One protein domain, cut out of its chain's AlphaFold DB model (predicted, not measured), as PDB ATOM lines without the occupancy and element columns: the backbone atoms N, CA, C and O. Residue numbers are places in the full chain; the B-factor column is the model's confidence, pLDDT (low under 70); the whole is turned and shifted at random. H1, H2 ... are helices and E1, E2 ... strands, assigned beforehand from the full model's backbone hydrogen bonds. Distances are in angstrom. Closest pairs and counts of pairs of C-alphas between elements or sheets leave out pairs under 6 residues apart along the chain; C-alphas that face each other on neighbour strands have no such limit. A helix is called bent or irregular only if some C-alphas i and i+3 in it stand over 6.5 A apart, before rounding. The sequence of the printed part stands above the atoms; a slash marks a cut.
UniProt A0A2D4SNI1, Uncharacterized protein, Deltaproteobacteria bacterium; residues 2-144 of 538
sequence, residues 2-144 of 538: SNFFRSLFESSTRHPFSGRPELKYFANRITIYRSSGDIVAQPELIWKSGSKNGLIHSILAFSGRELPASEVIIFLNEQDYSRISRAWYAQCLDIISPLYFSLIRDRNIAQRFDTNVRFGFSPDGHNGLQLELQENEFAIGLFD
ATOM      1  N   SER A   2      -7.600 -10.901 -21.774       42.03
ATOM      2  CA  SER A   2      -8.071  -9.813 -20.883       42.03
ATOM      3  C   SER A   2      -9.590  -9.768 -20.621       42.03
ATOM      4  O   SER A   2     -10.003  -9.219 -19.606       42.03
ATOM      5  N   ASN A   3     -10.430 -10.379 -21.468       29.56
ATOM      6  CA  ASN A   3     -11.894 -10.342 -21.288       29.56
ATOM      7  C   ASN A   3     -12.433 -11.397 -20.303       29.56
ATOM      8  O   ASN A   3     -13.470 -11.170 -19.693       29.56
ATOM      9  N   PHE A   4     -11.711 -12.506 -20.086       38.88
ATOM     10  CA  PHE A   4     -12.119 -13.556 -19.138       38.88
ATOM     11  C   PHE A   4     -12.004 -13.094 -17.677       38.88
ATOM     12  O   PHE A   4     -12.847 -13.422 -16.849       38.88
ATOM     13  N   PHE A   5     -11.001 -12.265 -17.370       41.41
ATOM     14  CA  PHE A   5     -10.849 -11.676 -16.040       41.41
ATOM     15  C   PHE A   5     -11.887 -10.585 -15.763       41.41
ATOM     16  O   PHE A   5     -12.326 -10.463 -14.629       41.41
ATOM     17  N   ARG A   6     -12.341  -9.830 -16.773       36.88
ATOM     18  CA  ARG A   6     -13.322  -8.749 -16.569       36.88
ATOM     19  C   ARG A   6     -14.721  -9.267 -16.211       36.88
ATOM     20  O   ARG A   6     -15.357  -8.690 -15.340       36.88
ATOM     21  N   SER A   7     -15.166 -10.389 -16.786       38.00
ATOM     22  CA  SER A   7     -16.483 -10.985 -16.479       38.00
ATOM     23  C   SER A   7     -16.533 -11.784 -15.163       38.00
ATOM     24  O   SER A   7     -17.587 -12.307 -14.781       38.00
ATOM     25  N   LEU A   8     -15.401 -11.934 -14.465       41.66
ATOM     26  CA  LEU A   8     -15.336 -12.574 -13.147       41.66
ATOM     27  C   LEU A   8     -15.734 -11.621 -12.005       41.66
ATOM     28  O   LEU A   8     -16.198 -12.114 -10.984       41.66
ATOM     29  N   PHE A   9     -15.672 -10.296 -12.200       43.88
ATOM     30  CA  PHE A   9     -15.843  -9.293 -11.130       43.88
ATOM     31  C   PHE A   9     -17.196  -8.549 -11.106       43.88
ATOM     32  O   PHE A   9     -17.357  -7.615 -10.327       43.88
ATOM     33  N   GLU A  10     -18.190  -8.943 -11.907       40.00
ATOM     34  CA  GLU A  10     -19.497  -8.248 -11.983       40.00
ATOM     35  C   GLU A  10     -20.600  -8.790 -11.045       40.00
ATOM     36  O   GLU A  10     -21.784  -8.594 -11.298       40.00
ATOM     37  N   SER A  11     -20.278  -9.436  -9.920       48.91
ATOM     38  CA  SER A  11     -21.326  -9.798  -8.945       48.91
ATOM     39  C   SER A  11     -20.837  -9.849  -7.495       48.91
ATOM     40  O   SER A  11     -19.913 -10.589  -7.177       48.91
ATOM     41  N   SER A  12     -21.521  -9.092  -6.627       54.75
ATOM     42  CA  SER A  12     -21.629  -9.236  -5.159       54.75
ATOM     43  C   SER A  12     -20.386  -9.134  -4.260       54.75
ATOM     44  O   SER A  12     -20.522  -9.346  -3.058       54.75
ATOM     45  N   THR A  13     -19.204  -8.776  -4.761       60.09
ATOM     46  CA  THR A  13     -18.007  -8.605  -3.913       60.09
ATOM     47  C   THR A  13     -17.760  -7.137  -3.556       60.09
ATOM     48  O   THR A  13     -17.544  -6.312  -4.443       60.09
ATOM     49  N   ARG A  14     -17.746  -6.807  -2.254       70.12
ATOM     50  CA  ARG A  14     -17.324  -5.490  -1.736       70.12
ATOM     51  C   ARG A  14     -15.867  -5.560  -1.274       70.12
ATOM     52  O   ARG A  14     -15.484  -6.491  -0.567       70.12
ATOM     53  N   HIS A  15     -15.066  -4.558  -1.637       66.38
ATOM     54  CA  HIS A  15     -13.719  -4.374  -1.091       66.38
ATOM     55  C   HIS A  15     -13.756  -3.311   0.023       66.38
ATOM     56  O   HIS A  15     -13.988  -2.137  -0.278       66.38
ATOM     57  N   PRO A  16     -13.524  -3.694   1.294       62.09
ATOM     58  CA  PRO A  16     -13.792  -2.854   2.471       62.09
ATOM     59  C   PRO A  16     -12.926  -1.590   2.585       62.09
ATOM     60  O   PRO A  16     -13.213  -0.720   3.397       62.09
ATOM     61  N   PHE A  17     -11.890  -1.443   1.752       68.62
ATOM     62  CA  PHE A  17     -10.948  -0.317   1.814       68.62
ATOM     63  C   PHE A  17     -10.820   0.444   0.493       68.62
ATOM     64  O   PHE A  17      -9.793   1.071   0.224       68.62
ATOM     65  N   SER A  18     -11.845   0.385  -0.360       63.16
ATOM     66  CA  SER A  18     -11.898   1.240  -1.549       63.16
ATOM     67  C   SER A  18     -11.822   2.719  -1.119       63.16
ATOM     68  O   SER A  18     -12.704   3.225  -0.438       63.16
ATOM     69  N   GLY A  19     -10.705   3.387  -1.433       64.38
ATOM     70  CA  GLY A  19     -10.426   4.772  -1.016       64.38
ATOM     71  C   GLY A  19      -9.366   4.952   0.079       64.38
ATOM     72  O   GLY A  19      -8.992   6.087   0.348       64.38
ATOM     73  N   ARG A  20      -8.832   3.869   0.661       68.31
ATOM     74  CA  ARG A  20      -7.714   3.905   1.626       68.31
ATOM     75  C   ARG A  20      -6.444   3.301   1.013       68.31
ATOM     76  O   ARG A  20      -6.170   2.113   1.223       68.31
ATOM     77  N   PRO A  21      -5.688   4.050   0.183       64.00
ATOM     78  CA  PRO A  21      -4.506   3.529  -0.514       64.00
ATOM     79  C   PRO A  21      -3.434   2.977   0.438       64.00
ATOM     80  O   PRO A  21      -2.714   2.045   0.080       64.00
ATOM     81  N   GLU A  22      -3.365   3.484   1.666       58.03
ATOM     82  CA  GLU A  22      -2.494   3.009   2.738       58.03
ATOM     83  C   GLU A  22      -2.812   1.573   3.191       58.03
ATOM     84  O   GLU A  22      -1.918   0.853   3.638       58.03
ATOM     85  N   LEU A  23      -4.051   1.112   2.990       68.75
ATOM     86  CA  LEU A  23      -4.508  -0.241   3.322       68.75
ATOM     87  C   LEU A  23      -4.528  -1.186   2.120       68.75
ATOM     88  O   LEU A  23      -4.969  -2.327   2.248       68.75
ATOM     89  N   LYS A  24      -4.029  -0.757   0.954       70.06
ATOM     90  CA  LYS A  24      -4.088  -1.535  -0.294       70.06
ATOM     91  C   LYS A  24      -3.518  -2.953  -0.156       70.06
ATOM     92  O   LYS A  24      -4.043  -3.873  -0.776       70.06
ATOM     93  N   TYR A  25      -2.479  -3.138   0.665       71.81
ATOM     94  CA  TYR A  25      -1.934  -4.467   0.967       71.81
ATOM     95  C   TYR A  25      -3.001  -5.391   1.571       71.81
ATOM     96  O   TYR A  25      -3.277  -6.449   1.014       71.81
ATOM     97  N   PHE A  26      -3.641  -4.962   2.660       73.25
ATOM     98  CA  PHE A  26      -4.672  -5.725   3.365       73.25
ATOM     99  C   PHE A  26      -5.956  -5.858   2.535       73.25
ATOM    100  O   PHE A  26      -6.573  -6.921   2.496       73.25
ATOM    101  N   ALA A  27      -6.314  -4.811   1.788       72.81
ATOM    102  CA  ALA A  27      -7.501  -4.778   0.940       72.81
ATOM    103  C   ALA A  27      -7.497  -5.831  -0.164       72.81
ATOM    104  O   ALA A  27      -8.528  -6.430  -0.447       72.81
ATOM    105  N   ASN A  28      -6.331  -6.096  -0.752       76.06
ATOM    106  CA  ASN A  28      -6.195  -7.104  -1.799       76.06
ATOM    107  C   ASN A  28      -6.222  -8.542  -1.257       76.06
ATOM    108  O   ASN A  28      -6.230  -9.490  -2.037       76.06
ATOM    109  N   ARG A  29      -6.186  -8.714   0.069       82.56
ATOM    110  CA  ARG A  29      -6.150 -10.019   0.740       82.56
ATOM    111  C   ARG A  29      -7.485 -10.407   1.356       82.56
ATOM    112  O   ARG A  29      -7.667 -11.583   1.656       82.56
ATOM    113  N   ILE A  30      -8.393  -9.446   1.530       87.44
ATOM    114  CA  ILE A  30      -9.714  -9.635   2.132       87.44
ATOM    115  C   ILE A  30     -10.783  -9.479   1.056       87.44
ATOM    116  O   ILE A  30     -10.852  -8.463   0.366       87.44
ATOM    117  N   THR A  31     -11.648 -10.481   0.942       89.31
ATOM    118  CA  THR A  31     -12.830 -10.427   0.073       89.31
ATOM    119  C   THR A  31     -14.079 -10.643   0.910       89.31
ATOM    120  O   THR A  31     -14.146 -11.625   1.649       89.31
ATOM    121  N   ILE A  32     -15.050  -9.730   0.805       91.56
ATOM    122  CA  ILE A  32     -16.361  -9.873   1.445       91.56
ATOM    123  C   ILE A  32     -17.281 -10.654   0.511       91.56
ATOM    124  O   ILE A  32     -17.398 -10.338  -0.676       91.56
ATOM    125  N   TYR A  33     -17.945 -11.652   1.078       92.56
ATOM    126  CA  TYR A  33     -18.912 -12.510   0.425       92.56
ATOM    127  C   TYR A  33     -20.260 -12.402   1.120       92.56
ATOM    128  O   TYR A  33     -20.340 -12.329   2.345       92.56
ATOM    129  N   ARG A  34     -21.326 -12.460   0.323       92.56
ATOM    130  CA  ARG A  34     -22.681 -12.664   0.826       92.56
ATOM    131  C   ARG A  34     -23.052 -14.132   0.695       92.56
ATOM    132  O   ARG A  34     -22.886 -14.726  -0.373       92.56
ATOM    133  N   SER A  35     -23.544 -14.697   1.784       92.00
ATOM    134  CA  SER A  35     -24.022 -16.060   1.849       92.00
ATOM    135  C   SER A  35     -25.484 -16.168   1.414       92.00
ATOM    136  O   SER A  35     -26.276 -15.259   1.655       92.00
ATOM    137  N   SER A  36     -25.865 -17.286   0.793       91.25
ATOM    138  CA  SER A  36     -27.265 -17.615   0.491       91.25
ATOM    139  C   SER A  36     -28.069 -18.082   1.712       91.25
ATOM    140  O   SER A  36     -29.263 -18.338   1.583       91.25
ATOM    141  N   GLY A  37     -27.424 -18.233   2.869       92.88
ATOM    142  CA  GLY A  37     -28.051 -18.669   4.112       92.88
ATOM    143  C   GLY A  37     -27.124 -18.528   5.318       92.88
ATOM    144  O   GLY A  37     -26.006 -18.018   5.202       92.88
ATOM    145  N   ASP A  38     -27.598 -19.022   6.457       94.94
ATOM    146  CA  ASP A  38     -26.914 -18.949   7.747       94.94
ATOM    147  C   ASP A  38     -25.652 -19.829   7.764       94.94
ATOM    148  O   ASP A  38     -25.720 -21.055   7.850       94.94
ATOM    149  N   ILE A  39     -24.488 -19.185   7.696       94.56
ATOM    150  CA  ILE A  39     -23.172 -19.841   7.673       94.56
ATOM    151  C   ILE A  39     -22.814 -20.530   8.991       94.56
ATOM    152  O   ILE A  39     -21.982 -21.434   8.990       94.56
ATOM    153  N   VAL A  40     -23.428 -20.132  10.109       95.81
ATOM    154  CA  VAL A  40     -23.246 -20.812  11.396       95.81
ATOM    155  C   VAL A  40     -24.121 -22.063  11.443       95.81
ATOM    156  O   VAL A  40     -23.699 -23.095  11.952       95.81
ATOM    157  N   ALA A  41     -25.316 -22.038  10.858       95.81
ATOM    158  CA  ALA A  41     -26.108 -23.259  10.703       95.81
ATOM    159  C   ALA A  41     -25.524 -24.218   9.643       95.81
ATOM    160  O   ALA A  41     -25.660 -25.432   9.787       95.81
ATOM    161  N   GLN A  42     -24.883 -23.683   8.595       95.81
ATOM    162  CA  GLN A  42     -24.377 -24.420   7.425       95.81
ATOM    163  C   GLN A  42     -22.929 -24.004   7.078       95.81
ATOM    164  O   GLN A  42     -22.709 -23.192   6.168       95.81
ATOM    165  N   PRO A  43     -21.914 -24.541   7.783       95.00
ATOM    166  CA  PRO A  43     -20.509 -24.156   7.604       95.00
ATOM    167  C   PRO A  43     -19.956 -24.360   6.186       95.00
ATOM    168  O   PRO A  43     -19.023 -23.670   5.771       95.00
ATOM    169  N   GLU A  44     -20.530 -25.278   5.406       94.56
ATOM    170  CA  GLU A  44     -20.173 -25.537   4.009       94.56
ATOM    171  C   GLU A  44     -20.324 -24.305   3.101       94.56
ATOM    172  O   GLU A  44     -19.617 -24.180   2.095       94.56
ATOM    173  N   LEU A  45     -21.182 -23.352   3.481       94.69
ATOM    174  CA  LEU A  45     -21.376 -22.103   2.748       94.69
ATOM    175  C   LEU A  45     -20.122 -21.213   2.768       94.69
ATOM    176  O   LEU A  45     -19.915 -20.432   1.839       94.69
ATOM    177  N   ILE A  46     -19.231 -21.374   3.755       95.06
ATOM    178  CA  ILE A  46     -17.933 -20.680   3.785       95.06
ATOM    179  C   ILE A  46     -17.049 -21.147   2.626       95.06
ATOM    180  O   ILE A  46     -16.363 -20.337   1.994       95.06
ATOM    181  N   TRP A  47     -17.068 -22.449   2.315       94.56
ATOM    182  CA  TRP A  47     -16.325 -22.985   1.177       94.56
ATOM    183  C   TRP A  47     -16.891 -22.457  -0.138       94.56
ATOM    184  O   TRP A  47     -16.131 -21.989  -0.993       94.56
ATOM    185  N   LYS A  48     -18.217 -22.524  -0.289       91.94
ATOM    186  CA  LYS A  48     -18.919 -22.124  -1.507       91.94
ATOM    187  C   LYS A  48     -20.341 -21.656  -1.196       91.94
ATOM    188  O   LYS A  48     -21.202 -22.478  -0.898       91.94
ATOM    189  N   SER A  49     -20.612 -20.365  -1.386       82.50
ATOM    190  CA  SER A  49     -21.963 -19.801  -1.251       82.50
ATOM    191  C   SER A  49     -22.516 -19.361  -2.612       82.50
ATOM    192  O   SER A  49     -22.391 -18.218  -3.043       82.50
ATOM    193  N   GLY A  50     -23.061 -20.307  -3.375       79.69
ATOM    194  CA  GLY A  50     -23.468 -20.076  -4.768       79.69
ATOM    195  C   GLY A  50     -22.335 -20.279  -5.785       79.69
ATOM    196  O   GLY A  50     -21.363 -20.990  -5.531       79.69
ATOM    197  N   SER A  51     -22.473 -19.732  -6.996       64.94
ATOM    198  CA  SER A  51     -21.570 -20.056  -8.118       64.94
ATOM    199  C   SER A  51     -20.226 -19.314  -8.098       64.94
ATOM    200  O   SER A  51     -19.275 -19.808  -8.703       64.94
ATOM    201  N   LYS A  52     -20.129 -18.169  -7.403       71.56
ATOM    202  CA  LYS A  52     -18.938 -17.294  -7.381       71.56
ATOM    203  C   LYS A  52     -18.538 -16.763  -5.991       71.56
ATOM    204  O   LYS A  52     -17.701 -15.874  -5.922       71.56
ATOM    205  N   ASN A  53     -19.078 -17.295  -4.893       80.56
ATOM    206  CA  ASN A  53     -18.720 -16.823  -3.549       80.56
ATOM    207  C   ASN A  53     -18.071 -17.915  -2.701       80.56
ATOM    208  O   ASN A  53     -18.323 -19.104  -2.905       80.56
ATOM    209  N   GLY A  54     -17.291 -17.489  -1.709       90.56
ATOM    210  CA  GLY A  54     -16.670 -18.354  -0.708       90.56
ATOM    211  C   GLY A  54     -15.175 -18.571  -0.925       90.56
ATOM    212  O   GLY A  54     -14.542 -17.994  -1.812       90.56
ATOM    213  N   LEU A  55     -14.596 -19.425  -0.084       92.25
ATOM    214  CA  LEU A  55     -13.154 -19.661  -0.015       92.25
ATOM    215  C   LEU A  55     -12.582 -20.215  -1.319       92.25
ATOM    216  O   LEU A  55     -11.494 -19.803  -1.728       92.25
ATOM    217  N   ILE A  56     -13.326 -21.087  -2.008       92.19
ATOM    218  CA  ILE A  56     -12.910 -21.620  -3.309       92.19
ATOM    219  C   ILE A  56     -12.625 -20.497  -4.311       92.19
ATOM    220  O   ILE A  56     -11.647 -20.561  -5.053       92.19
ATOM    221  N   HIS A  57     -13.442 -19.443  -4.301       89.12
ATOM    222  CA  HIS A  57     -13.276 -18.307  -5.193       89.12
ATOM    223  C   HIS A  57     -12.038 -17.485  -4.819       89.12
ATOM    224  O   HIS A  57     -11.223 -17.194  -5.693       89.12
ATOM    225  N   SER A  58     -11.839 -17.193  -3.526       88.19
ATOM    226  CA  SER A  58     -10.643 -16.484  -3.045       88.19
ATOM    227  C   SER A  58      -9.349 -17.192  -3.453       88.19
ATOM    228  O   SER A  58      -8.396 -16.532  -3.855       88.19
ATOM    229  N   ILE A  59      -9.311 -18.526  -3.379       88.25
ATOM    230  CA  ILE A  59      -8.132 -19.319  -3.754       88.25
ATOM    231  C   ILE A  59      -7.917 -19.287  -5.269       88.25
ATOM    232  O   ILE A  59      -6.806 -19.034  -5.726       88.25
ATOM    233  N   LEU A  60      -8.975 -19.512  -6.054       86.62
ATOM    234  CA  LEU A  60      -8.887 -19.536  -7.518       86.62
ATOM    235  C   LEU A  60      -8.571 -18.162  -8.128       86.62
ATOM    236  O   LEU A  60      -8.027 -18.099  -9.229       86.62
ATOM    237  N   ALA A  61      -8.876 -17.068  -7.425       82.19
ATOM    238  CA  ALA A  61      -8.525 -15.715  -7.848       82.19
ATOM    239  C   ALA A  61      -7.002 -15.455  -7.852       82.19
ATOM    240  O   ALA A  61      -6.538 -14.553  -8.560       82.19
ATOM    241  N   PHE A  62      -6.200 -16.258  -7.138       76.00
ATOM    242  CA  PHE A  62      -4.738 -16.205  -7.218       76.00
ATOM    243  C   PHE A  62      -4.249 -16.833  -8.533       76.00
ATOM    244  O   PHE A  62      -3.932 -18.013  -8.636       76.00
ATOM    245  N   SER A  63      -4.181 -16.002  -9.572       54.53
ATOM    246  CA  SER A  63      -3.900 -16.369 -10.969       54.53
ATOM    247  C   SER A  63      -2.435 -16.732 -11.292       54.53
ATOM    248  O   SER A  63      -2.047 -16.746 -12.458       54.53
ATOM    249  N   GLY A  64      -1.608 -17.059 -10.294       58.59
ATOM    250  CA  GLY A  64      -0.152 -17.132 -10.453       58.59
ATOM    251  C   GLY A  64       0.527 -18.262  -9.689       58.59
ATOM    252  O   GLY A  64       1.438 -17.971  -8.938       58.59
ATOM    253  N   ARG A  65       0.095 -19.515  -9.907       59.00
ATOM    254  CA  ARG A  65       0.689 -20.819  -9.498       59.00
ATOM    255  C   ARG A  65       1.026 -21.061  -8.022       59.00
ATOM    256  O   ARG A  65       0.900 -22.203  -7.602       59.00
ATOM    257  N   GLU A  66       1.404 -20.057  -7.249       71.00
ATOM    258  CA  GLU A  66       1.666 -20.155  -5.822       71.00
ATOM    259  C   GLU A  66       0.536 -19.514  -5.030       71.00
ATOM    260  O   GLU A  66       0.116 -18.398  -5.338       71.00
ATOM    261  N   LEU A  67       0.060 -20.199  -3.988       74.62
ATOM    262  CA  LEU A  67      -0.806 -19.581  -2.995       74.62
ATOM    263  C   LEU A  67       0.065 -18.879  -1.940       74.62
ATOM    264  O   LEU A  67       0.722 -19.549  -1.138       74.62
ATOM    265  N   PRO A  68       0.056 -17.538  -1.880       67.38
ATOM    266  CA  PRO A  68       0.821 -16.769  -0.904       67.38
ATOM    267  C   PRO A  68       0.056 -16.664   0.424       67.38
ATOM    268  O   PRO A  68      -0.192 -15.549   0.885       67.38
ATOM    269  N   ALA A  69      -0.407 -17.785   0.982       78.94
ATOM    270  CA  ALA A  69      -1.148 -17.793   2.240       78.94
ATOM    271  C   ALA A  69      -0.740 -18.975   3.128       78.94
ATOM    272  O   ALA A  69      -0.856 -20.133   2.738       78.94
ATOM    273  N   SER A  70      -0.287 -18.658   4.337       81.69
ATOM    274  CA  SER A  70      -0.048 -19.591   5.442       81.69
ATOM    275  C   SER A  70      -1.251 -19.695   6.389       81.69
ATOM    276  O   SER A  70      -1.325 -20.607   7.218       81.69
ATOM    277  N   GLU A  71      -2.175 -18.737   6.297       87.31
ATOM    278  CA  GLU A  71      -3.346 -18.611   7.156       87.31
ATOM    279  C   GLU A  71      -4.561 -18.100   6.369       87.31
ATOM    280  O   GLU A  71      -4.450 -17.241   5.492       87.31
ATOM    281  N   VAL A  72      -5.727 -18.652   6.691       89.94
ATOM    282  CA  VAL A  72      -7.044 -18.267   6.187       89.94
ATOM    283  C   VAL A  72      -7.851 -17.799   7.391       89.94
ATOM    284  O   VAL A  72      -8.136 -18.602   8.279       89.94
ATOM    285  N   ILE A  73      -8.239 -16.527   7.428       91.25
ATOM    286  CA  ILE A  73      -9.129 -16.012   8.478       91.25
ATOM    287  C   ILE A  73     -10.500 -15.726   7.892       91.25
ATOM    288  O   ILE A  73     -10.625 -15.042   6.875       91.25
ATOM    289  N   ILE A  74     -11.523 -16.247   8.558       93.88
ATOM    290  CA  ILE A  74     -12.925 -16.012   8.244       93.88
ATOM    291  C   ILE A  74     -13.451 -14.976   9.237       93.88
ATOM    292  O   ILE A  74     -13.520 -15.226  10.442       93.88
ATOM    293  N   PHE A  75     -13.783 -13.797   8.727       93.94
ATOM    294  CA  PHE A  75     -14.384 -12.721   9.501       93.94
ATOM    295  C   PHE A  75     -15.897 -12.837   9.449       93.94
ATOM    296  O   PHE A  75     -16.468 -12.982   8.367       93.94
ATOM    297  N   LEU A  76     -16.527 -12.751  10.611       95.19
ATOM    298  CA  LEU A  76     -17.969 -12.875  10.783       95.19
ATOM    299  C   LEU A  76     -18.510 -11.622  11.444       95.19
ATOM    300  O   LEU A  76     -17.817 -11.032  12.268       95.19
ATOM    301  N   ASN A  77     -19.745 -11.229  11.141       95.31
ATOM    302  CA  ASN A  77     -20.399 -10.208  11.956       95.31
ATOM    303  C   ASN A  77     -20.471 -10.667  13.434       95.31
ATOM    304  O   ASN A  77     -20.352 -11.854  13.754       95.31
ATOM    305  N   GLU A  78     -20.641  -9.714  14.349       93.81
ATOM    306  CA  GLU A  78     -20.602  -9.976  15.793       93.81
ATOM    307  C   GLU A  78     -21.655 -11.008  16.244       93.81
ATOM    308  O   GLU A  78     -21.364 -11.870  17.079       93.81
ATOM    309  N   GLN A  79     -22.852 -10.971  15.649       95.62
ATOM    310  CA  GLN A  79     -23.946 -11.885  15.982       95.62
ATOM    311  C   GLN A  79     -23.593 -13.327  15.605       95.62
ATOM    312  O   GLN A  79     -23.703 -14.222  16.444       95.62
ATOM    313  N   ASP A  80     -23.094 -13.557  14.393       96.31
ATOM    314  CA  ASP A  80     -22.684 -14.881  13.927       96.31
ATOM    315  C   ASP A  80     -21.465 -15.402  14.689       96.31
ATOM    316  O   ASP A  80     -21.434 -16.568  15.085       96.31
ATOM    317  N   TYR A  81     -20.490 -14.538  14.985       96.12
ATOM    318  CA  TYR A  81     -19.329 -14.931  15.783       96.12
ATOM    319  C   TYR A  81     -19.725 -15.378  17.198       96.12
ATOM    320  O   TYR A  81     -19.200 -16.371  17.700       96.12
ATOM    321  N   SER A  82     -20.692 -14.699  17.829       95.81
ATOM    322  CA  SER A  82     -21.168 -15.037  19.181       95.81
ATOM    323  C   SER A  82     -21.819 -16.425  19.278       95.81
ATOM    324  O   SER A  82     -21.872 -17.018  20.356       95.81
ATOM    325  N   ARG A  83     -22.292 -16.963  18.147       96.69
ATOM    326  CA  ARG A  83     -22.936 -18.279  18.040       96.69
ATOM    327  C   ARG A  83     -21.932 -19.421  17.859       96.69
ATOM    328  O   ARG A  83     -22.312 -20.588  17.969       96.69
ATOM    329  N   ILE A  84     -20.659 -19.120  17.590       95.75
ATOM    330  CA  ILE A  84     -19.632 -20.142  17.390       95.75
ATOM    331  C   ILE A  84     -19.230 -20.770  18.720       95.75
ATOM    332  O   ILE A  84     -18.797 -20.109  19.660       95.75
ATOM    333  N   SER A  85     -19.285 -22.098  18.759       94.69
ATOM    334  CA  SER A  85     -18.703 -22.903  19.829       94.69
ATOM    335  C   SER A  85     -17.424 -23.599  19.362       94.69
ATOM    336  O   SER A  85     -17.156 -23.733  18.166       94.69
ATOM    337  N   ARG A  86     -16.644 -24.138  20.305       92.81
ATOM    338  CA  ARG A  86     -15.481 -24.984  19.977       92.81
ATOM    339  C   ARG A  86     -15.867 -26.221  19.152       92.81
ATOM    340  O   ARG A  86     -15.085 -26.648  18.307       92.81
ATOM    341  N   ALA A  87     -17.055 -26.781  19.390       93.94
ATOM    342  CA  ALA A  87     -17.573 -27.922  18.635       93.94
ATOM    343  C   ALA A  87     -17.908 -27.530  17.190       93.94
ATOM    344  O   ALA A  87     -17.495 -28.214  16.257       93.94
ATOM    345  N   TRP A  88     -18.573 -26.384  17.011       95.56
ATOM    346  CA  TRP A  88     -18.848 -25.824  15.690       95.56
ATOM    347  C   TRP A  88     -17.558 -25.563  14.908       95.56
ATOM    348  O   TRP A  88     -17.449 -25.935  13.745       95.56
ATOM    349  N   TYR A  89     -16.550 -24.977  15.565       94.19
ATOM    350  CA  TYR A  89     -15.251 -24.704  14.953       94.19
ATOM    351  C   TYR A  89     -14.610 -25.988  14.411       94.19
ATOM    352  O   TYR A  89     -14.175 -26.018  13.264       94.19
ATOM    353  N   ALA A  90     -14.585 -27.061  15.209       91.75
ATOM    354  CA  ALA A  90     -14.040 -28.350  14.782       91.75
ATOM    355  C   ALA A  90     -14.813 -28.927  13.584       91.75
ATOM    356  O   ALA A  90     -14.200 -29.271  12.577       91.75
ATOM    357  N   GLN A  91     -16.148 -28.927  13.649       94.06
ATOM    358  CA  GLN A  91     -17.009 -29.379  12.554       94.06
ATOM    359  C   GLN A  91     -16.757 -28.593  11.259       94.06
ATOM    360  O   GLN A  91     -16.661 -29.170  10.179       94.06
ATOM    361  N   CYS A  92     -16.631 -27.270  11.359       94.62
ATOM    362  CA  CYS A  92     -16.340 -26.413  10.221       94.62
ATOM    363  C   CYS A  92     -14.988 -26.775   9.578       94.62
ATOM    364  O   CYS A  92     -14.889 -26.886   8.355       94.62
ATOM    365  N   LEU A  93     -13.953 -27.031  10.389       93.19
ATOM    366  CA  LEU A  93     -12.648 -27.461   9.883       93.19
ATOM    367  C   LEU A  93     -12.672 -28.842   9.231       93.19
ATOM    368  O   LEU A  93     -11.996 -29.017   8.215       93.19
ATOM    369  N   ASP A  94     -13.449 -29.782   9.768       93.81
ATOM    370  CA  ASP A  94     -13.622 -31.120   9.189       93.81
ATOM    371  C   ASP A  94     -14.278 -31.060   7.801       93.81
ATOM    372  O   ASP A  94     -14.006 -31.902   6.947       93.81
ATOM    373  N   ILE A  95     -15.092 -30.032   7.542       94.12
ATOM    374  CA  ILE A  95     -15.710 -29.782   6.233       94.12
ATOM    375  C   ILE A  95     -14.736 -29.052   5.298       94.12
ATOM    376  O   ILE A  95     -14.503 -29.482   4.168       94.12
ATOM    377  N   ILE A  96     -14.166 -27.930   5.742       92.88
ATOM    378  CA  ILE A  96     -13.419 -27.017   4.864       92.88
ATOM    379  C   ILE A  96     -12.023 -27.551   4.537       92.88
ATOM    380  O   ILE A  96     -11.577 -27.425   3.393       92.88
ATOM    381  N   SER A  97     -11.321 -28.155   5.500       90.69
ATOM    382  CA  SER A  97      -9.919 -28.551   5.309       90.69
ATOM    383  C   SER A  97      -9.751 -29.596   4.195       90.69
ATOM    384  O   SER A  97      -8.913 -29.382   3.316       90.69
ATOM    385  N   PRO A  98     -10.549 -30.685   4.129       91.81
ATOM    386  CA  PRO A  98     -10.431 -31.661   3.043       91.81
ATOM    387  C   PRO A  98     -10.728 -31.066   1.664       91.81
ATOM    388  O   PRO A  98     -10.057 -31.412   0.687       91.81
ATOM    389  N   LEU A  99     -11.702 -30.152   1.580       93.31
ATOM    390  CA  LEU A  99     -12.053 -29.449   0.343       93.31
ATOM    391  C   LEU A  99     -10.914 -28.535  -0.114       93.31
ATOM    392  O   LEU A  99     -10.537 -28.552  -1.287       93.31
ATOM    393  N   TYR A 100     -10.318 -27.804   0.827       91.25
ATOM    394  CA  TYR A 100      -9.146 -26.973   0.596       91.25
ATOM    395  C   TYR A 100      -7.971 -27.797   0.055       91.25
ATOM    396  O   TYR A 100      -7.478 -27.521  -1.038       91.25
ATOM    397  N   PHE A 101      -7.549 -28.844   0.770       88.44
ATOM    398  CA  PHE A 101      -6.395 -29.651   0.360       88.44
ATOM    399  C   PHE A 101      -6.644 -30.410  -0.946       88.44
ATOM    400  O   PHE A 101      -5.727 -30.536  -1.758       88.44
ATOM    401  N   SER A 102      -7.879 -30.859  -1.190       91.00
ATOM    402  CA  SER A 102      -8.246 -31.463  -2.475       91.00
ATOM    403  C   SER A 102      -8.140 -30.448  -3.606       91.00
ATOM    404  O   SER A 102      -7.509 -30.747  -4.609       91.00
ATOM    405  N   LEU A 103      -8.641 -29.219  -3.435       89.38
ATOM    406  CA  LEU A 103      -8.507 -28.174  -4.453       89.38
ATOM    407  C   LEU A 103      -7.039 -27.867  -4.774       89.38
ATOM    408  O   LEU A 103      -6.686 -27.782  -5.948       89.38
ATOM    409  N   ILE A 104      -6.197 -27.699  -3.748       87.31
ATOM    410  CA  ILE A 104      -4.767 -27.411  -3.922       87.31
ATOM    411  C   ILE A 104      -4.082 -28.534  -4.707       87.31
ATOM    412  O   ILE A 104      -3.402 -28.256  -5.695       87.31
ATOM    413  N   ARG A 105      -4.318 -29.794  -4.316       87.31
ATOM    414  CA  ARG A 105      -3.779 -30.980  -4.995       87.31
ATOM    415  C   ARG A 105      -4.283 -31.087  -6.433       87.31
ATOM    416  O   ARG A 105      -3.482 -31.195  -7.356       87.31
ATOM    417  N   ASP A 106      -5.596 -31.025  -6.634       88.69
ATOM    418  CA  ASP A 106      -6.239 -31.271  -7.929       88.69
ATOM    419  C   ASP A 106      -5.921 -30.159  -8.946       88.69
ATOM    420  O   ASP A 106      -5.911 -30.390 -10.154       88.69
ATOM    421  N   ARG A 107      -5.637 -28.939  -8.469       86.19
ATOM    422  CA  ARG A 107      -5.214 -27.802  -9.301       86.19
ATOM    423  C   ARG A 107      -3.700 -27.617  -9.371       86.19
ATOM    424  O   ARG A 107      -3.264 -26.700 -10.065       86.19
ATOM    425  N   ASN A 108      -2.923 -28.466  -8.696       84.88
ATOM    426  CA  ASN A 108      -1.470 -28.354  -8.574       84.88
ATOM    427  C   ASN A 108      -1.027 -26.925  -8.196       84.88
ATOM    428  O   ASN A 108      -0.143 -26.339  -8.825       84.88
ATOM    429  N   ILE A 109      -1.715 -26.331  -7.219       83.38
ATOM    430  CA  ILE A 109      -1.376 -25.002  -6.709       83.38
ATOM    431  C   ILE A 109      -0.182 -25.182  -5.778       83.38
ATOM    432  O   ILE A 109      -0.292 -25.836  -4.743       83.38
ATOM    433  N   ALA A 110       0.962 -24.615  -6.145       79.44
ATOM    434  CA  ALA A 110       2.146 -24.659  -5.307       79.44
ATOM    435  C   ALA A 110       1.868 -23.901  -4.001       79.44
ATOM    436  O   ALA A 110       1.340 -22.787  -3.995       79.44
ATOM    437  N   GLN A 111       2.202 -24.510  -2.872       74.19
ATOM    438  CA  GLN A 111       2.188 -23.822  -1.590       74.19
ATOM    439  C   GLN A 111       3.599 -23.321  -1.320       74.19
ATOM    440  O   GLN A 111       4.560 -24.079  -1.401       74.19
ATOM    441  N   ARG A 112       3.728 -22.029  -1.009       67.25
ATOM    442  CA  ARG A 112       5.040 -21.415  -0.758       67.25
ATOM    443  C   ARG A 112       5.733 -21.984   0.483       67.25
ATOM    444  O   ARG A 112       6.953 -21.943   0.585       67.25
ATOM    445  N   PHE A 113       4.954 -22.535   1.406       65.12
ATOM    446  CA  PHE A 113       5.459 -23.313   2.522       65.12
ATOM    447  C   PHE A 113       4.852 -24.701   2.491       65.12
ATOM    448  O   PHE A 113       3.647 -24.832   2.286       65.12
ATOM    449  N   ASP A 114       5.674 -25.702   2.794       61.50
ATOM    450  CA  ASP A 114       5.291 -27.112   2.939       61.50
ATOM    451  C   ASP A 114       4.464 -27.362   4.218       61.50
ATOM    452  O   ASP A 114       4.698 -28.291   4.984       61.50
ATOM    453  N   THR A 115       3.553 -26.445   4.553       59.84
ATOM    454  CA  THR A 115       2.836 -26.481   5.824       59.84
ATOM    455  C   THR A 115       1.351 -26.314   5.690       59.84
ATOM    456  O   THR A 115       0.860 -25.478   4.937       59.84
ATOM    457  N   ASN A 116       0.662 -27.063   6.547       71.56
ATOM    458  CA  ASN A 116      -0.769 -26.980   6.768       71.56
ATOM    459  C   ASN A 116      -1.188 -25.528   7.010       71.56
ATOM    460  O   ASN A 116      -0.793 -24.909   8.007       71.56
ATOM    461  N   VAL A 117      -2.009 -25.007   6.102       80.56
ATOM    462  CA  VAL A 117      -2.656 -23.705   6.256       80.56
ATOM    463  C   VAL A 117      -3.494 -23.710   7.529       80.56
ATOM    464  O   VAL A 117      -4.233 -24.657   7.797       80.56
ATOM    465  N   ARG A 118      -3.348 -22.660   8.342       85.75
ATOM    466  CA  ARG A 118      -4.186 -22.477   9.530       85.75
ATOM    467  C   ARG A 118      -5.492 -21.820   9.120       85.75
ATOM    468  O   ARG A 118      -5.481 -20.839   8.390       85.75
ATOM    469  N   PHE A 119      -6.591 -22.327   9.646       89.38
ATOM    470  CA  PHE A 119      -7.874 -21.650   9.592       89.38
ATOM    471  C   PHE A 119      -8.113 -20.943  10.922       89.38
ATOM    472  O   PHE A 119      -7.813 -21.504  11.978       89.38
ATOM    473  N   GLY A 120      -8.620 -19.720  10.866       90.75
ATOM    474  CA  GLY A 120      -9.005 -18.927  12.024       90.75
ATOM    475  C   GLY A 120     -10.347 -18.246  11.788       90.75
ATOM    476  O   GLY A 120     -10.758 -18.041  10.647       90.75
ATOM    477  N   PHE A 121     -11.017 -17.882  12.877       92.19
ATOM    478  CA  PHE A 121     -12.253 -17.106  12.848       92.19
ATOM    479  C   PHE A 121     -12.063 -15.863  13.698       92.19
ATOM    480  O   PHE A 121     -11.398 -15.914  14.732       92.19
ATOM    481  N   SER A 122     -12.634 -14.751  13.259       91.94
ATOM    482  CA  SER A 122     -12.520 -13.473  13.953       91.94
ATOM    483  C   SER A 122     -13.835 -12.699  13.831       91.94
ATOM    484  O   SER A 122     -14.461 -12.764  12.770       91.94
ATOM    485  N   PRO A 123     -14.291 -11.989  14.877       93.75
ATOM    486  CA  PRO A 123     -15.436 -11.104  14.739       93.75
ATOM    487  C   PRO A 123     -15.054  -9.865  13.923       93.75
ATOM    488  O   PRO A 123     -13.900  -9.428  13.912       93.75
ATOM    489  N   ASP A 124     -16.035  -9.269  13.261       90.31
ATOM    490  CA  ASP A 124     -15.909  -7.945  12.670       90.31
ATOM    491  C   ASP A 124     -15.586  -6.916  13.763       90.31
ATOM    492  O   ASP A 124     -16.095  -6.993  14.881       90.31
ATOM    493  N   GLY A 125     -14.687  -5.979  13.470       81.25
ATOM    494  CA  GLY A 125     -14.165  -5.026  14.450       81.25
ATOM    495  C   GLY A 125     -13.040  -5.574  15.332       81.25
ATOM    496  O   GLY A 125     -12.458  -4.810  16.111       81.25
ATOM    497  N   HIS A 126     -12.671  -6.858  15.223       81.62
ATOM    498  CA  HIS A 126     -11.556  -7.398  16.000       81.62
ATOM    499  C   HIS A 126     -10.266  -6.612  15.742       81.62
ATOM    500  O   HIS A 126      -9.922  -6.286  14.605       81.62
ATOM    501  N   ASN A 127      -9.548  -6.286  16.818       71.62
ATOM    502  CA  ASN A 127      -8.321  -5.489  16.787       71.62
ATOM    503  C   ASN A 127      -8.428  -4.154  16.023       71.62
ATOM    504  O   ASN A 127      -7.402  -3.620  15.626       71.62
ATOM    505  N   GLY A 128      -9.632  -3.585  15.870       70.50
ATOM    506  CA  GLY A 128      -9.852  -2.290  15.215       70.50
ATOM    507  C   GLY A 128     -10.123  -2.363  13.709       70.50
ATOM    508  O   GLY A 128     -10.335  -1.324  13.086       70.50
ATOM    509  N   LEU A 129     -10.155  -3.561  13.115       76.00
ATOM    510  CA  LEU A 129     -10.517  -3.740  11.709       76.00
ATOM    511  C   LEU A 129     -12.031  -3.872  11.561       76.00
ATOM    512  O   LEU A 129     -12.579  -4.951  11.765       76.00
ATOM    513  N   GLN A 130     -12.693  -2.785  11.176       84.56
ATOM    514  CA  GLN A 130     -14.129  -2.783  10.914       84.56
ATOM    515  C   GLN A 130     -14.392  -2.933   9.412       84.56
ATOM    516  O   GLN A 130     -14.057  -2.056   8.616       84.56
ATOM    517  N   LEU A 131     -14.942  -4.081   9.031       86.38
ATOM    518  CA  LEU A 131     -15.342  -4.439   7.671       86.38
ATOM    519  C   LEU A 131     -16.812  -4.094   7.400       86.38
ATOM    520  O   LEU A 131     -17.214  -4.082   6.239       86.38
ATOM    521  N   GLU A 132     -17.593  -3.799   8.445       90.94
ATOM    522  CA  GLU A 132     -19.025  -3.476   8.391       90.94
ATOM    523  C   GLU A 132     -19.853  -4.622   7.788       90.94
ATOM    524  O   GLU A 132     -20.690  -4.406   6.904       90.94
ATOM    525  N   LEU A 133     -19.573  -5.855   8.215       93.19
ATOM    526  CA  LEU A 133     -20.257  -7.053   7.733       93.19
ATOM    527  C   LEU A 133     -21.730  -7.018   8.133       93.19
ATOM    528  O   LEU A 133     -22.068  -6.882   9.309       93.19
ATOM    529  N   GLN A 134     -22.604  -7.150   7.139       93.88
ATOM    530  CA  GLN A 134     -24.043  -7.248   7.359       93.88
ATOM    531  C   GLN A 134     -24.460  -8.685   7.711       93.88
ATOM    532  O   GLN A 134     -23.655  -9.622   7.697       93.88
ATOM    533  N   GLU A 135     -25.744  -8.870   8.009       89.56
ATOM    534  CA  GLU A 135     -26.334 -10.200   8.158       89.56
ATOM    535  C   GLU A 135     -26.102 -11.036   6.886       89.56
ATOM    536  O   GLU A 135     -26.240 -10.541   5.762       89.56
ATOM    537  N   ASN A 136     -25.742 -12.308   7.065       89.69
ATOM    538  CA  ASN A 136     -25.348 -13.227   5.993       89.69
ATOM    539  C   ASN A 136     -24.097 -12.798   5.205       89.69
ATOM    540  O   ASN A 136     -23.805 -13.395   4.169       89.69
ATOM    541  N   GLU A 137     -23.330 -11.801   5.650       94.12
ATOM    542  CA  GLU A 137     -22.024 -11.482   5.072       94.12
ATOM    543  C   GLU A 137     -20.885 -12.030   5.930       94.12
ATOM    544  O   GLU A 137     -20.915 -12.014   7.158       94.12
ATOM    545  N   PHE A 138     -19.842 -12.489   5.250       95.06
ATOM    546  CA  PHE A 138     -18.584 -12.892   5.860       95.06
ATOM    547  C   PHE A 138     -17.430 -12.432   4.981       95.06
ATOM    548  O   PHE A 138     -17.587 -12.277   3.768       95.06
ATOM    549  N   ALA A 139     -16.255 -12.225   5.562       93.06
ATOM    550  CA  ALA A 139     -15.056 -11.955   4.782       93.06
ATOM    551  C   ALA A 139     -14.062 -13.101   4.892       93.06
ATOM    552  O   ALA A 139     -13.934 -13.740   5.930       93.06
ATOM    553  N   ILE A 140     -13.322 -13.335   3.816       92.81
ATOM    554  CA  ILE A 140     -12.211 -14.277   3.807       92.81
ATOM    555  C   ILE A 140     -10.941 -13.492   3.561       92.81
ATOM    556  O   ILE A 140     -10.801 -12.824   2.534       92.81
ATOM    557  N   GLY A 141     -10.020 -13.611   4.506       89.88
ATOM    558  CA  GLY A 141      -8.673 -13.093   4.418       89.88
ATOM    559  C   GLY A 141      -7.659 -14.207   4.164       89.88
ATOM    560  O   GLY A 141      -7.634 -15.192   4.899       89.88
ATOM    561  N   LEU A 142      -6.832 -14.056   3.128       88.69
ATOM    562  CA  LEU A 142      -5.738 -14.980   2.802       88.69
ATOM    563  C   LEU A 142      -4.393 -14.325   3.128       88.69
ATOM    564  O   LEU A 142      -3.991 -13.378   2.449       88.69
ATOM    565  N   PHE A 143      -3.702 -14.822   4.155       83.56
ATOM    566  CA  PHE A 143      -2.581 -14.120   4.785       83.56
ATOM    567  C   PHE A 143      -1.320 -14.963   4.930       83.56
ATOM    568  O   PHE A 143      -1.362 -16.187   5.036       83.56
ATOM    569  N   ASP A 144      -0.186 -14.273   4.968       78.69
ATOM    570  CA  ASP A 144       1.166 -14.817   4.900       78.69
ATOM    571  C   ASP A 144       2.013 -14.506   6.157       78.69
ATOM    572  O   ASP A 144       3.244 -14.564   6.135       78.69
TER     573      ASP A 144
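What this domain is: This is residues 2 to 144 of the 538 residues of an uncharacterized protein of Deltaproteobacteria bacterium (UniProt A0A2D4SNI1). A twisted four-strand sheet forms the core; short helix H4 lies over one face, H5 sits beside the strands on that face, and the long helix H6 runs past edge strand E3 and packs on short H3. Beyond the other edge, residues 19 to 24 stick out, and H1 lies far out near the printed part's first residue. The printed part has 143 residues, with six named helices and four named strands in the order H1 H2 E1 H3 H4 E2 H5 H6 E3 E4; the mixed sheet runs E1 E4 E2 E3, and the class is mixed, helices and strands. It is compact, with a radius of gyration of the C-alphas of 14.7 A and spans of 40 by 36 by 28 A.

Where its parts are: Find C-alpha 30 at (-9.714, -9.635, 2.132), where E1, residues 30 to 34, begins. E2 is residues 71 to 76, 16.1 A long; E3 is residues 118 to 123, 16.8 A; E4, residues 137 to 143, runs 19.6 A to C-alpha 143 at (-2.581, -14.120, 4.785). H6, residues 86 to 106, runs 30.1 A from C-alpha 86 at (-15.481, -24.984, 19.977), with a kink of 26 degrees near residue 95. The short helices are H1, residues 2 to 6; H2, residues 21 to 27; H3, residues 44 to 47; H4, residues 55 to 60; and H5, residues 78 to 82. H2 is irregular: C-alphas 22 and 25 are 7.7 A apart.

How they stand to each other: Begin at E4 and E2, antiparallel at 161 degrees, with N 73 and O 141 2.9 A apart. E1 and E4 are antiparallel, with N 33 and O 138 at 2.8 A; E2 and E3 are parallel, with N 72 and O 118 at 2.8 A. E2, H5, H6 and E3 make a strand-helix-strand unit, parallel neighbour strands with helices between, its crossover right-handed; E1, H3, H4 and E2 make a split one, with E4 between its strands, also right-handed. H4's height over the sheet is 9.3 A; the closest C-alphas of H4 and E4 are those of Leu 55 and Ile 140, 6.7 A. H6 only grazes the sheet, and with residues 92 to 99 touches H3, closest at C-alphas 47 and 96, 6.2 A. H4 and H5 have every O i to N i+4 pair within hydrogen-bond range, H6 15 of 17, H2 1 of 3 with 2 of 4 i+3 pairs, and H1 0 of 1 with 1 of 2; H3 is too short.

The domain as a whole: The C-alphas of Ser 2 and Ala 87, the two farthest apart, are 44.5 A apart, and the printed part has no cut. The links H1 to H2, H6 to E3 and E3 to E4 are long. Mean pLDDT of the printed part is 81.2; 30 residues are under 70, among them 2 to 13 and 15 to 23.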